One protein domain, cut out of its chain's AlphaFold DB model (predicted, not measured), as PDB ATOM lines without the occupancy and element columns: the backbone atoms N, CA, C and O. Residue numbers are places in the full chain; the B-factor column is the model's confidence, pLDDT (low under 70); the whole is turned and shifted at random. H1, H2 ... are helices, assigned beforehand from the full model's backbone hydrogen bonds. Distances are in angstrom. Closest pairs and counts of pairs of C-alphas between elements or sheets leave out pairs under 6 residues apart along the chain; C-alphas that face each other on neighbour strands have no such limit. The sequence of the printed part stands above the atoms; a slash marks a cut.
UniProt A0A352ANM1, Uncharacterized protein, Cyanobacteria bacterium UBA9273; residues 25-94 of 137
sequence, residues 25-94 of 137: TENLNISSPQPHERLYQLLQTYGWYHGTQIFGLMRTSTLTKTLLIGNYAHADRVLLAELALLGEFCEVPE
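What this domain is: This is residues 25 to 94 of the 137 residues of an uncharacterized protein of Cyanobacteria bacterium UBA9273 (UniProt A0A352ANM1). Two longer helices, H4 and H1, lie roughly side by side and run opposite ways, with H4 in the middle; two four-residue helices, H2 and H3, joined by a tight link, lie at other sides of H4, and a long link leads from H3 to H4. The printed part has 70 residues, with four named helices in the order H1, H2, H3, H4 and no named strand. The class is all helix, though under half of the residues, 31 of 70, are in named elements. The whole is compact and rounded, with a radius of gyration of the C-alphas of 11.4 A and spans of 29 by 27 by 24 A.

How they stand to each other: The hub is H4, residues 75 to 86, which touches three helices. With residues 81 to 86 alone it touches H1, residues 35 to 45; their closest C-alphas are those of Pro 35 and Leu 85, 4.7 A apart. These helices run opposite ways at a tilt of 38 degrees, only just steep. H2, residues 52 to 55, only just touches residues 76 to 80 of H4, with 3 pairs of C-alphas within 8 A, the closest being Ile 54 and Asp 76 at 6.4 A. H3, residues 60 to 63, only just touches residues 83 to 86 of H4, also with 3 pairs, the closest C-alphas being those of Thr 62 and Leu 86 at 7.0 A. H1 is apart from H2 and H3, and H2 is apart from H3. In H1 and H4 every O i to N i+4 pair is within hydrogen-bond range; H2 and H3 are too short for such a pair.

Where its parts are: H4 measures 16.7 A and ends at C-alpha 86 (32.572, -15.715, 3.650). H1 measures 15.7 A from C-alpha 35 (36.323, -21.350, 5.904). H2 measures 5.7 A and H3 5.0 A.

The domain as a whole: The C-alphas farthest apart, those of Asn 71 and Pro 93, are 31.6 A apart. The link H3 to H4 is long, with 11 residues. The printed part has no cut. Model confidence is under 70 at residues 25 to 27 and 47 to 50.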
ATOM      1  N   THR A  25      39.544 -25.403 -17.703       54.34
ATOM      2  CA  THR A  25      38.750 -25.177 -16.501       54.34
ATOM      3  C   THR A  25      39.723 -24.763 -15.407       54.34
ATOM      4  O   THR A  25      40.740 -25.419 -15.177       54.34
ATOM      5  N   GLU A  26      39.454 -23.640 -14.747       60.75
ATOM      6  CA  GLU A  26      40.327 -23.165 -13.668       60.75
ATOM      7  C   GLU A  26      40.121 -24.004 -12.384       60.75
ATOM      8  O   GLU A  26      40.819 -23.804 -11.391       60.75
ATOM      9  N   ASN A  27      39.189 -24.972 -12.428       62.53
ATOM     10  CA  ASN A  27      38.836 -25.924 -11.376       62.53
ATOM     11  C   ASN A  27      38.557 -25.205 -10.050       62.53
ATOM     12  O   ASN A  27      39.150 -25.483  -9.007       62.53
ATOM     13  N   LEU A  28      37.658 -24.224 -10.128       72.44
ATOM     14  CA  LEU A  28      37.404 -23.210  -9.101       72.44
ATOM     15  C   LEU A  28      36.262 -23.573  -8.159       72.44
ATOM     16  O   LEU A  28      35.727 -22.705  -7.467       72.44
ATOM     17  N   ASN A  29      35.873 -24.844  -8.128       80.69
ATOM     18  CA  ASN A  29      34.876 -25.317  -7.184       80.69
ATOM     19  C   ASN A  29      35.487 -25.372  -5.778       80.69
ATOM     20  O   ASN A  29      36.249 -26.279  -5.441       80.69
ATOM     21  N   ILE A  30      35.142 -24.373  -4.966       87.19
ATOM     22  CA  ILE A  30      35.593 -24.199  -3.582       87.19
ATOM     23  C   ILE A  30      34.355 -24.297  -2.697       87.19
ATOM     24  O   ILE A  30      33.659 -23.308  -2.478       87.19
ATOM     25  N   SER A  31      34.066 -25.499  -2.208       89.88
ATOM     26  CA  SER A  31      32.806 -25.824  -1.526       89.88
ATOM     27  C   SER A  31      32.989 -26.455  -0.145       89.88
ATOM     28  O   SER A  31      32.043 -27.002   0.418       89.88
ATOM     29  N   SER A  32      34.198 -26.409   0.433       92.75
ATOM     30  CA  SER A  32      34.382 -26.939   1.789       92.75
ATOM     31  C   SER A  32      33.473 -26.206   2.795       92.75
ATOM     32  O   SER A  32      33.387 -24.972   2.759       92.75
ATOM     33  N   PRO A  33      32.856 -26.921   3.759       93.25
ATOM     34  CA  PRO A  33      32.103 -26.283   4.836       93.25
ATOM     35  C   PRO A  33      32.987 -25.400   5.734       93.25
ATOM     36  O   PRO A  33      32.501 -24.431   6.325       93.25
ATOM     37  N   GLN A  34      34.290 -25.682   5.823       97.44
ATOM     38  CA  GLN A  34      35.211 -24.983   6.716       97.44
ATOM     39  C   GLN A  34      35.872 -23.780   6.011       97.44
ATOM     40  O   GLN A  34      36.545 -23.961   4.996       97.44
ATOM     41  N   PRO A  35      35.765 -22.545   6.550       96.31
ATOM     42  CA  PRO A  35      36.323 -21.350   5.904       96.31
ATOM     43  C   PRO A  35      37.824 -21.423   5.608       96.31
ATOM     44  O   PRO A  35      38.272 -20.991   4.551       96.31
ATOM     45  N   HIS A  36      38.612 -21.988   6.523       95.69
ATOM     46  CA  HIS A  36      40.061 -22.094   6.346       95.69
ATOM     47  C   HIS A  36      40.440 -23.090   5.239       95.69
ATOM     48  O   HIS A  36      41.421 -22.870   4.534       95.69
ATOM     49  N   GLU A  37      39.649 -24.148   5.046       95.06
ATOM     50  CA  GLU A  37      39.832 -25.085   3.937       95.06
ATOM     51  C   GLU A  37      39.462 -24.434   2.606       95.06
ATOM     52  O   GLU A  37      40.185 -24.624   1.632       95.06
ATOM     53  N   ARG A  38      38.407 -23.606   2.560       92.94
ATOM     54  CA  ARG A  38      38.070 -22.825   1.358       92.94
ATOM     55  C   ARG A  38      39.174 -21.847   0.984       92.94
ATOM     56  O   ARG A  38      39.555 -21.761  -0.182       92.94
ATOM     57  N   LEU A  39      39.724 -21.143   1.974       91.94
ATOM     58  CA  LEU A  39      40.889 -20.295   1.757       91.94
ATOM     59  C   LEU A  39      42.057 -21.128   1.221       91.94
ATOM     60  O   LEU A  39      42.621 -20.774   0.196       91.94
ATOM     61  N   TYR A  40      42.387 -22.255   1.856       90.94
ATOM     62  CA  TYR A  40      43.459 -23.137   1.389       90.94
ATOM     63  C   TYR A  40      43.241 -23.611  -0.056       90.94
ATOM     64  O   TYR A  40      44.161 -23.507  -0.864       90.94
ATOM     65  N   GLN A  41      42.030 -24.056  -0.404       88.25
ATOM     66  CA  GLN A  41      41.648 -24.435  -1.768       88.25
ATOM     67  C   GLN A  41      41.880 -23.280  -2.750       88.25
ATOM     68  O   GLN A  41      42.532 -23.483  -3.771       88.25
ATOM     69  N   LEU A  42      41.453 -22.057  -2.409       87.38
ATOM     70  CA  LEU A  42      41.743 -20.870  -3.216       87.38
ATOM     71  C   LEU A  42      43.256 -20.663  -3.384       87.38
ATOM     72  O   LEU A  42      43.721 -20.448  -4.502       87.38
ATOM     73  N   LEU A  43      44.041 -20.765  -2.308       86.12
ATOM     74  CA  LEU A  43      45.494 -20.589  -2.374       86.12
ATOM     75  C   LEU A  43      46.165 -21.628  -3.290       86.12
ATOM     76  O   LEU A  43      47.120 -21.285  -3.986       86.12
ATOM     77  N   GLN A  44      45.662 -22.869  -3.315       82.88
ATOM     78  CA  GLN A  44      46.163 -23.934  -4.197       82.88
ATOM     79  C   GLN A  44      45.888 -23.662  -5.670       82.88
ATOM     80  O   GLN A  44      46.609 -24.165  -6.529       82.88
ATOM     81  N   THR A  45      44.871 -22.855  -5.976       75.12
ATOM     82  CA  THR A  45      44.614 -22.503  -7.367       75.12
ATOM     83  C   THR A  45      45.706 -21.572  -7.913       75.12
ATOM     84  O   THR A  45      45.962 -21.660  -9.109       75.12
ATOM     85  N   TYR A  46      46.395 -20.749  -7.089       71.81
ATOM     86  CA  TYR A  46      47.298 -19.648  -7.511       71.81
ATOM     87  C   TYR A  46      48.373 -20.011  -8.577       71.81
ATOM     88  O   TYR A  46      49.213 -20.880  -8.393       71.81
ATOM     89  N   GLY A  47      48.400 -19.243  -9.680       65.31
ATOM     90  CA  GLY A  47      49.104 -19.461 -10.960       65.31
ATOM     91  C   GLY A  47      48.965 -18.275 -11.955       65.31
ATOM     92  O   GLY A  47      48.608 -17.164 -11.557       65.31
ATOM     93  N   TRP A  48      49.238 -18.469 -13.258       53.09
ATOM     94  CA  TRP A  48      49.281 -17.377 -14.268       53.09
ATOM     95  C   TRP A  48      47.907 -16.786 -14.652       53.09
ATOM     96  O   TRP A  48      47.819 -15.611 -15.008       53.09
ATOM     97  N   TYR A  49      46.827 -17.565 -14.545       56.00
ATOM     98  CA  TYR A  49      45.459 -17.141 -14.892       56.00
ATOM     99  C   TYR A  49      44.680 -16.537 -13.717       56.00
ATOM    100  O   TYR A  49      43.470 -16.341 -13.778       56.00
ATOM    101  N   HIS A  50      45.393 -16.175 -12.653       66.12
ATOM    102  CA  HIS A  50      44.778 -15.789 -11.391       66.12
ATOM    103  C   HIS A  50      44.128 -14.431 -11.384       66.12
ATOM    104  O   HIS A  50      44.699 -13.466 -11.893       66.12
ATOM    105  N   GLY A  51      42.972 -14.375 -10.723       72.75
ATOM    106  CA  GLY A  51      42.157 -13.177 -10.581       72.75
ATOM    107  C   GLY A  51      40.997 -13.119 -11.571       72.75
ATOM    108  O   GLY A  51      40.192 -12.204 -11.482       72.75
ATOM    109  N   THR A  52      40.843 -14.074 -12.496       80.81
ATOM    110  CA  THR A  52      39.676 -14.118 -13.404       80.81
ATOM    111  C   THR A  52      38.357 -14.296 -12.657       80.81
ATOM    112  O   THR A  52      37.326 -13.799 -13.105       80.81
ATOM    113  N   GLN A  53      38.400 -14.917 -11.479       83.62
ATOM    114  CA  GLN A  53      37.257 -15.116 -10.591       83.62
ATOM    115  C   GLN A  53      36.624 -13.791 -10.154       83.62
ATOM    116  O   GLN A  53      35.429 -13.745  -9.871       83.62
ATOM    117  N   ILE A  54      37.392 -12.693 -10.165       88.81
ATOM    118  CA  ILE A  54      36.878 -11.359  -9.839       88.81
ATOM    119  C   ILE A  54      35.827 -10.863 -10.840       88.81
ATOM    120  O   ILE A  54      35.053  -9.965 -10.525       88.81
ATOM    121  N   PHE A  55      35.779 -11.448 -12.039       87.94
ATOM    122  CA  PHE A  55      34.769 -11.147 -13.056       87.94
ATOM    123  C   PHE A  55      33.516 -12.030 -12.934       87.94
ATOM    124  O   PHE A  55      32.609 -11.915 -13.759       87.94
ATOM    125  N   GLY A  56      33.456 -12.913 -11.931       87.25
ATOM    126  CA  GLY A  56      32.291 -13.744 -11.638       87.25
ATOM    127  C   GLY A  56      31.123 -12.962 -11.030       87.25
ATOM    128  O   GLY A  56      31.258 -11.818 -10.590       87.25
ATOM    129  N   LEU A  57      29.950 -13.599 -10.982       91.44
ATOM    130  CA  LEU A  57      28.775 -13.036 -10.320       91.44
ATOM    131  C   LEU A  57      28.882 -13.224  -8.803       91.44
ATOM    132  O   LEU A  57      29.077 -14.333  -8.315       91.44
ATOM    133  N   MET A  58      28.694 -12.139  -8.055       91.44
ATOM    134  CA  MET A  58      28.804 -12.133  -6.597       91.44
ATOM    135  C   MET A  58      27.530 -11.583  -5.960       91.44
ATOM    136  O   MET A  58      26.905 -10.651  -6.472       91.44
ATOM    137  N   ARG A  59      27.156 -12.122  -4.797       93.00
ATOM    138  CA  ARG A  59      26.064 -11.558  -3.995       93.00
ATOM    139  C   ARG A  59      26.500 -10.230  -3.387       93.00
ATOM    140  O   ARG A  59      27.475 -10.188  -2.639       93.00
ATOM    141  N   THR A  60      25.721  -9.171  -3.604       95.75
ATOM    142  CA  THR A  60      25.973  -7.848  -3.005       95.75
ATOM    143  C   THR A  60      26.049  -7.909  -1.477       95.75
ATOM    144  O   THR A  60      26.917  -7.284  -0.875       95.75
ATOM    145  N   SER A  61      25.195  -8.710  -0.835       95.75
ATOM    146  CA  SER A  61      25.186  -8.885   0.626       95.75
ATOM    147  C   SER A  61      26.446  -9.556   1.183       95.75
ATOM    148  O   SER A  61      26.747  -9.392   2.363       95.75
ATOM    149  N   THR A  62      27.174 -10.311   0.361       95.44
ATOM    150  CA  THR A  62      28.473 -10.889   0.725       95.44
ATOM    151  C   THR A  62      29.591  -9.901   0.418       95.44
ATOM    152  O   THR A  62      30.416  -9.630   1.282       95.44
ATOM    153  N   LEU A  63      29.577  -9.302  -0.778       95.81
ATOM    154  CA  LEU A  63      30.601  -8.357  -1.229       95.81
ATOM    155  C   LEU A  63      30.731  -7.143  -0.294       95.81
ATOM    156  O   LEU A  63      31.836  -6.720   0.025       95.81
ATOM    157  N   THR A  64      29.610  -6.628   0.215       97.12
ATOM    158  CA  THR A  64      29.572  -5.492   1.159       97.12
ATOM    159  C   THR A  64      30.188  -5.779   2.533       97.12
ATOM    160  O   THR A  64      30.365  -4.849   3.314       97.12
ATOM    161  N   LYS A  65      30.532  -7.037   2.838       97.38
ATOM    162  CA  LYS A  65      31.216  -7.439   4.081       97.38
ATOM    163  C   LYS A  65      32.740  -7.515   3.938       97.38
ATOM    164  O   LYS A  65      33.403  -7.919   4.886       97.38
ATOM    165  N   THR A  66      33.272  -7.188   2.763       96.44
ATOM    166  CA  THR A  66      34.708  -7.229   2.445       96.44
ATOM    167  C   THR A  66      35.301  -5.823   2.432       96.44
ATOM    168  O   THR A  66      34.564  -4.832   2.431       96.44
ATOM    169  N   LEU A  67      36.627  -5.724   2.343       93.75
ATOM    170  CA  LEU A  67      37.323  -4.452   2.121       93.75
ATOM    171  C   LEU A  67      37.151  -3.892   0.700       93.75
ATOM    172  O   LEU A  67      37.579  -2.766   0.434       93.75
ATOM    173  N   LEU A  68      36.491  -4.641  -0.193       95.00
ATOM    174  CA  LEU A  68      36.374  -4.358  -1.623       95.00
ATOM    175  C   LEU A  68      37.750  -4.303  -2.317       95.00
ATOM    176  O   LEU A  68      38.799  -4.577  -1.735       95.00
ATOM    177  N   ILE A  69      37.756  -3.989  -3.614       93.12
ATOM    178  CA  ILE A  69      39.002  -3.885  -4.383       93.12
ATOM    179  C   ILE A  69      39.741  -2.605  -3.984       93.12
ATOM    180  O   ILE A  69      39.294  -1.495  -4.275       93.12
ATOM    181  N   GLY A  70      40.902  -2.774  -3.348       91.50
ATOM    182  CA  GLY A  70      41.825  -1.688  -3.028       91.50
ATOM    183  C   GLY A  70      42.710  -1.250  -4.201       91.50
ATOM    184  O   GLY A  70      42.776  -1.884  -5.253       91.50
ATOM    185  N   ASN A  71      43.450  -0.159  -4.003       91.19
ATOM    186  CA  ASN A  71      44.360   0.428  -4.992       91.19
ATOM    187  C   ASN A  71      45.801  -0.110  -4.881       91.19
ATOM    188  O   ASN A  71      46.765   0.648  -4.929       91.19
ATOM    189  N   TYR A  72      45.977  -1.413  -4.679       90.44
ATOM    190  CA  TYR A  72      47.301  -2.017  -4.509       90.44
ATOM    191  C   TYR A  72      47.446  -3.297  -5.330       90.44
ATOM    192  O   TYR A  72      46.468  -3.917  -5.747       90.44
ATOM    193  N   ALA A  73      48.699  -3.685  -5.573       88.12
ATOM    194  CA  ALA A  73      49.015  -4.868  -6.357       88.12
ATOM    195  C   ALA A  73      48.342  -6.117  -5.774       88.12
ATOM    196  O   ALA A  73      48.536  -6.444  -4.605       88.12
ATOM    197  N   HIS A  74      47.608  -6.835  -6.626       87.62
ATOM    198  CA  HIS A  74      46.882  -8.060  -6.279       87.62
ATOM    199  C   HIS A  74      45.714  -7.883  -5.287       87.62
ATOM    200  O   HIS A  74      45.345  -8.838  -4.604       87.62
ATOM    201  N   ALA A  75      45.115  -6.690  -5.207       91.00
ATOM    202  CA  ALA A  75      43.920  -6.452  -4.388       91.00
ATOM    203  C   ALA A  75      42.723  -7.346  -4.771       91.00
ATOM    204  O   ALA A  75      41.909  -7.692  -3.921       91.00
ATOM    205  N   ASP A  76      42.643  -7.775  -6.033       90.25
ATOM    206  CA  ASP A  76      41.692  -8.786  -6.504       90.25
ATOM    207  C   ASP A  76      41.844 -10.117  -5.757       90.25
ATOM    208  O   ASP A  76      40.854 -10.721  -5.355       90.25
ATOM    209  N   ARG A  77      43.080 -10.560  -5.503       89.19
ATOM    210  CA  ARG A  77      43.354 -11.799  -4.763       89.19
ATOM    211  C   ARG A  77      42.962 -11.697  -3.296       89.19
ATOM    212  O   ARG A  77      42.442 -12.671  -2.759       89.19
ATOM    213  N   VAL A  78      43.197 -10.542  -2.674       91.38
ATOM    214  CA  VAL A  78      42.787 -10.294  -1.283       91.38
ATOM    215  C   VAL A  78      41.267 -10.340  -1.173       91.38
ATOM    216  O   VAL A  78      40.746 -11.080  -0.344       91.38
ATOM    217  N   LEU A  79      40.556  -9.667  -2.082       93.38
ATOM    218  CA  LEU A  79      39.097  -9.726  -2.118       93.38
ATOM    219  C   LEU A  79      38.582 -11.162  -2.326       93.38
ATOM    220  O   LEU A  79      37.659 -11.598  -1.642       93.38
ATOM    221  N   LEU A  80      39.187 -11.929  -3.236       92.56
ATOM    222  CA  LEU A  80      38.815 -13.332  -3.443       92.56
ATOM    223  C   LEU A  80      39.044 -14.185  -2.186       92.56
ATOM    224  O   LEU A  80      38.220 -15.046  -1.884       92.56
ATOM    225  N   ALA A  81      40.112 -13.923  -1.429       92.31
ATOM    226  CA  ALA A  81      40.370 -14.590  -0.156       92.31
ATOM    227  C   ALA A  81      39.311 -14.244   0.903       92.31
ATOM    228  O   ALA A  81      38.800 -15.149   1.565       92.31
ATOM    229  N   GLU A  82      38.915 -12.971   1.023       94.88
ATOM    230  CA  GLU A  82      37.809 -12.561   1.903       94.88
ATOM    231  C   GLU A  82      36.496 -13.256   1.512       94.88
ATOM    232  O   GLU A  82      35.787 -13.794   2.365       94.88
ATOM    233  N   LEU A  83      36.190 -13.309   0.212       94.94
ATOM    234  CA  LEU A  83      35.001 -13.991  -0.301       94.94
ATOM    235  C   LEU A  83      35.030 -15.498  -0.014       94.94
ATOM    236  O   LEU A  83      33.996 -16.047   0.359       94.94
ATOM    237  N   ALA A  84      36.192 -16.153  -0.109       93.50
ATOM    238  CA  ALA A  84      36.341 -17.579   0.207       93.50
ATOM    239  C   ALA A  84      36.141 -17.868   1.695       93.50
ATOM    240  O   ALA A  84      35.603 -18.911   2.067       93.50
ATOM    241  N   LEU A  85      36.500 -16.928   2.569       95.56
ATOM    242  CA  LEU A  85      36.179 -17.041   3.988       95.56
ATOM    243  C   LEU A  85      34.673 -16.882   4.237       95.56
ATOM    244  O   LEU A  85      34.111 -17.603   5.064       95.56
ATOM    245  N   LEU A  86      34.000 -16.005   3.490       96.06
ATOM    246  CA  LEU A  86      32.572 -15.715   3.650       96.06
ATOM    247  C   LEU A  86      31.634 -16.728   2.975       96.06
ATOM    248  O   LEU A  86      30.477 -16.833   3.385       96.06
ATOM    249  N   GLY A  87      32.089 -17.454   1.954       93.88
ATOM    250  CA  GLY A  87      31.242 -18.376   1.203       93.88
ATOM    251  C   GLY A  87      31.989 -19.231   0.185       93.88
ATOM    252  O   GLY A  87      33.214 -19.223   0.101       93.88
ATOM    253  N   GLU A  88      31.211 -20.003  -0.561       92.94
ATOM    254  CA  GLU A  88      31.684 -20.973  -1.548       92.94
ATOM    255  C   GLU A  88      31.826 -20.350  -2.944       92.94
ATOM    256  O   GLU A  88      31.134 -19.384  -3.281       92.94
ATOM    257  N   PHE A  89      32.692 -20.942  -3.769       90.31
ATOM    258  CA  PHE A  89      32.818 -20.635  -5.193       90.31
ATOM    259  C   PHE A  89      32.271 -21.801  -6.005       90.31
ATOM    260  O   PHE A  89      32.638 -22.954  -5.778       90.31
ATOM    261  N   CYS A  90      31.412 -21.476  -6.967       88.31
ATOM    262  CA  CYS A  90      30.847 -22.421  -7.918       88.31
ATOM    263  C   CYS A  90      31.243 -21.982  -9.330       88.31
ATOM    264  O   CYS A  90      30.915 -20.868  -9.752       88.31
ATOM    265  N   GLU A  91      31.974 -22.842 -10.034       84.88
ATOM    266  CA  GLU A  91      32.324 -22.655 -11.440       84.88
ATOM    267  C   GLU A  91      31.217 -23.255 -12.309       84.88
ATOM    268  O   GLU A  91      30.834 -24.413 -12.143       84.88
ATOM    269  N   VAL A  92      30.694 -22.461 -13.242       83.75
ATOM    270  CA  VAL A  92      29.741 -22.951 -14.243       83.75
ATOM    271  C   VAL A  92      30.502 -23.575 -15.419       83.75
ATOM    272  O   VAL A  92      31.598 -23.108 -15.737       83.75
ATOM    273  N   PRO A  93      29.966 -24.616 -16.078       79.69
ATOM    274  CA  PRO A  93      30.660 -25.288 -17.178       79.69
ATOM    275  C   PRO A  93      30.783 -24.426 -18.447       79.69
ATOM    276  O   PRO A  93      31.583 -24.739 -19.329       79.69
ATOM    277  N   GLU A  94      29.990 -23.362 -18.578       79.62
ATOM    278  CA  GLU A  94      29.998 -22.485 -19.743       79.62
ATOM    279  C   GLU A  94      31.135 -21.452 -19.711       79.62
ATOM    280  O   GLU A  94      31.324 -20.696 -18.756       79.62
TER     281      GLU A  94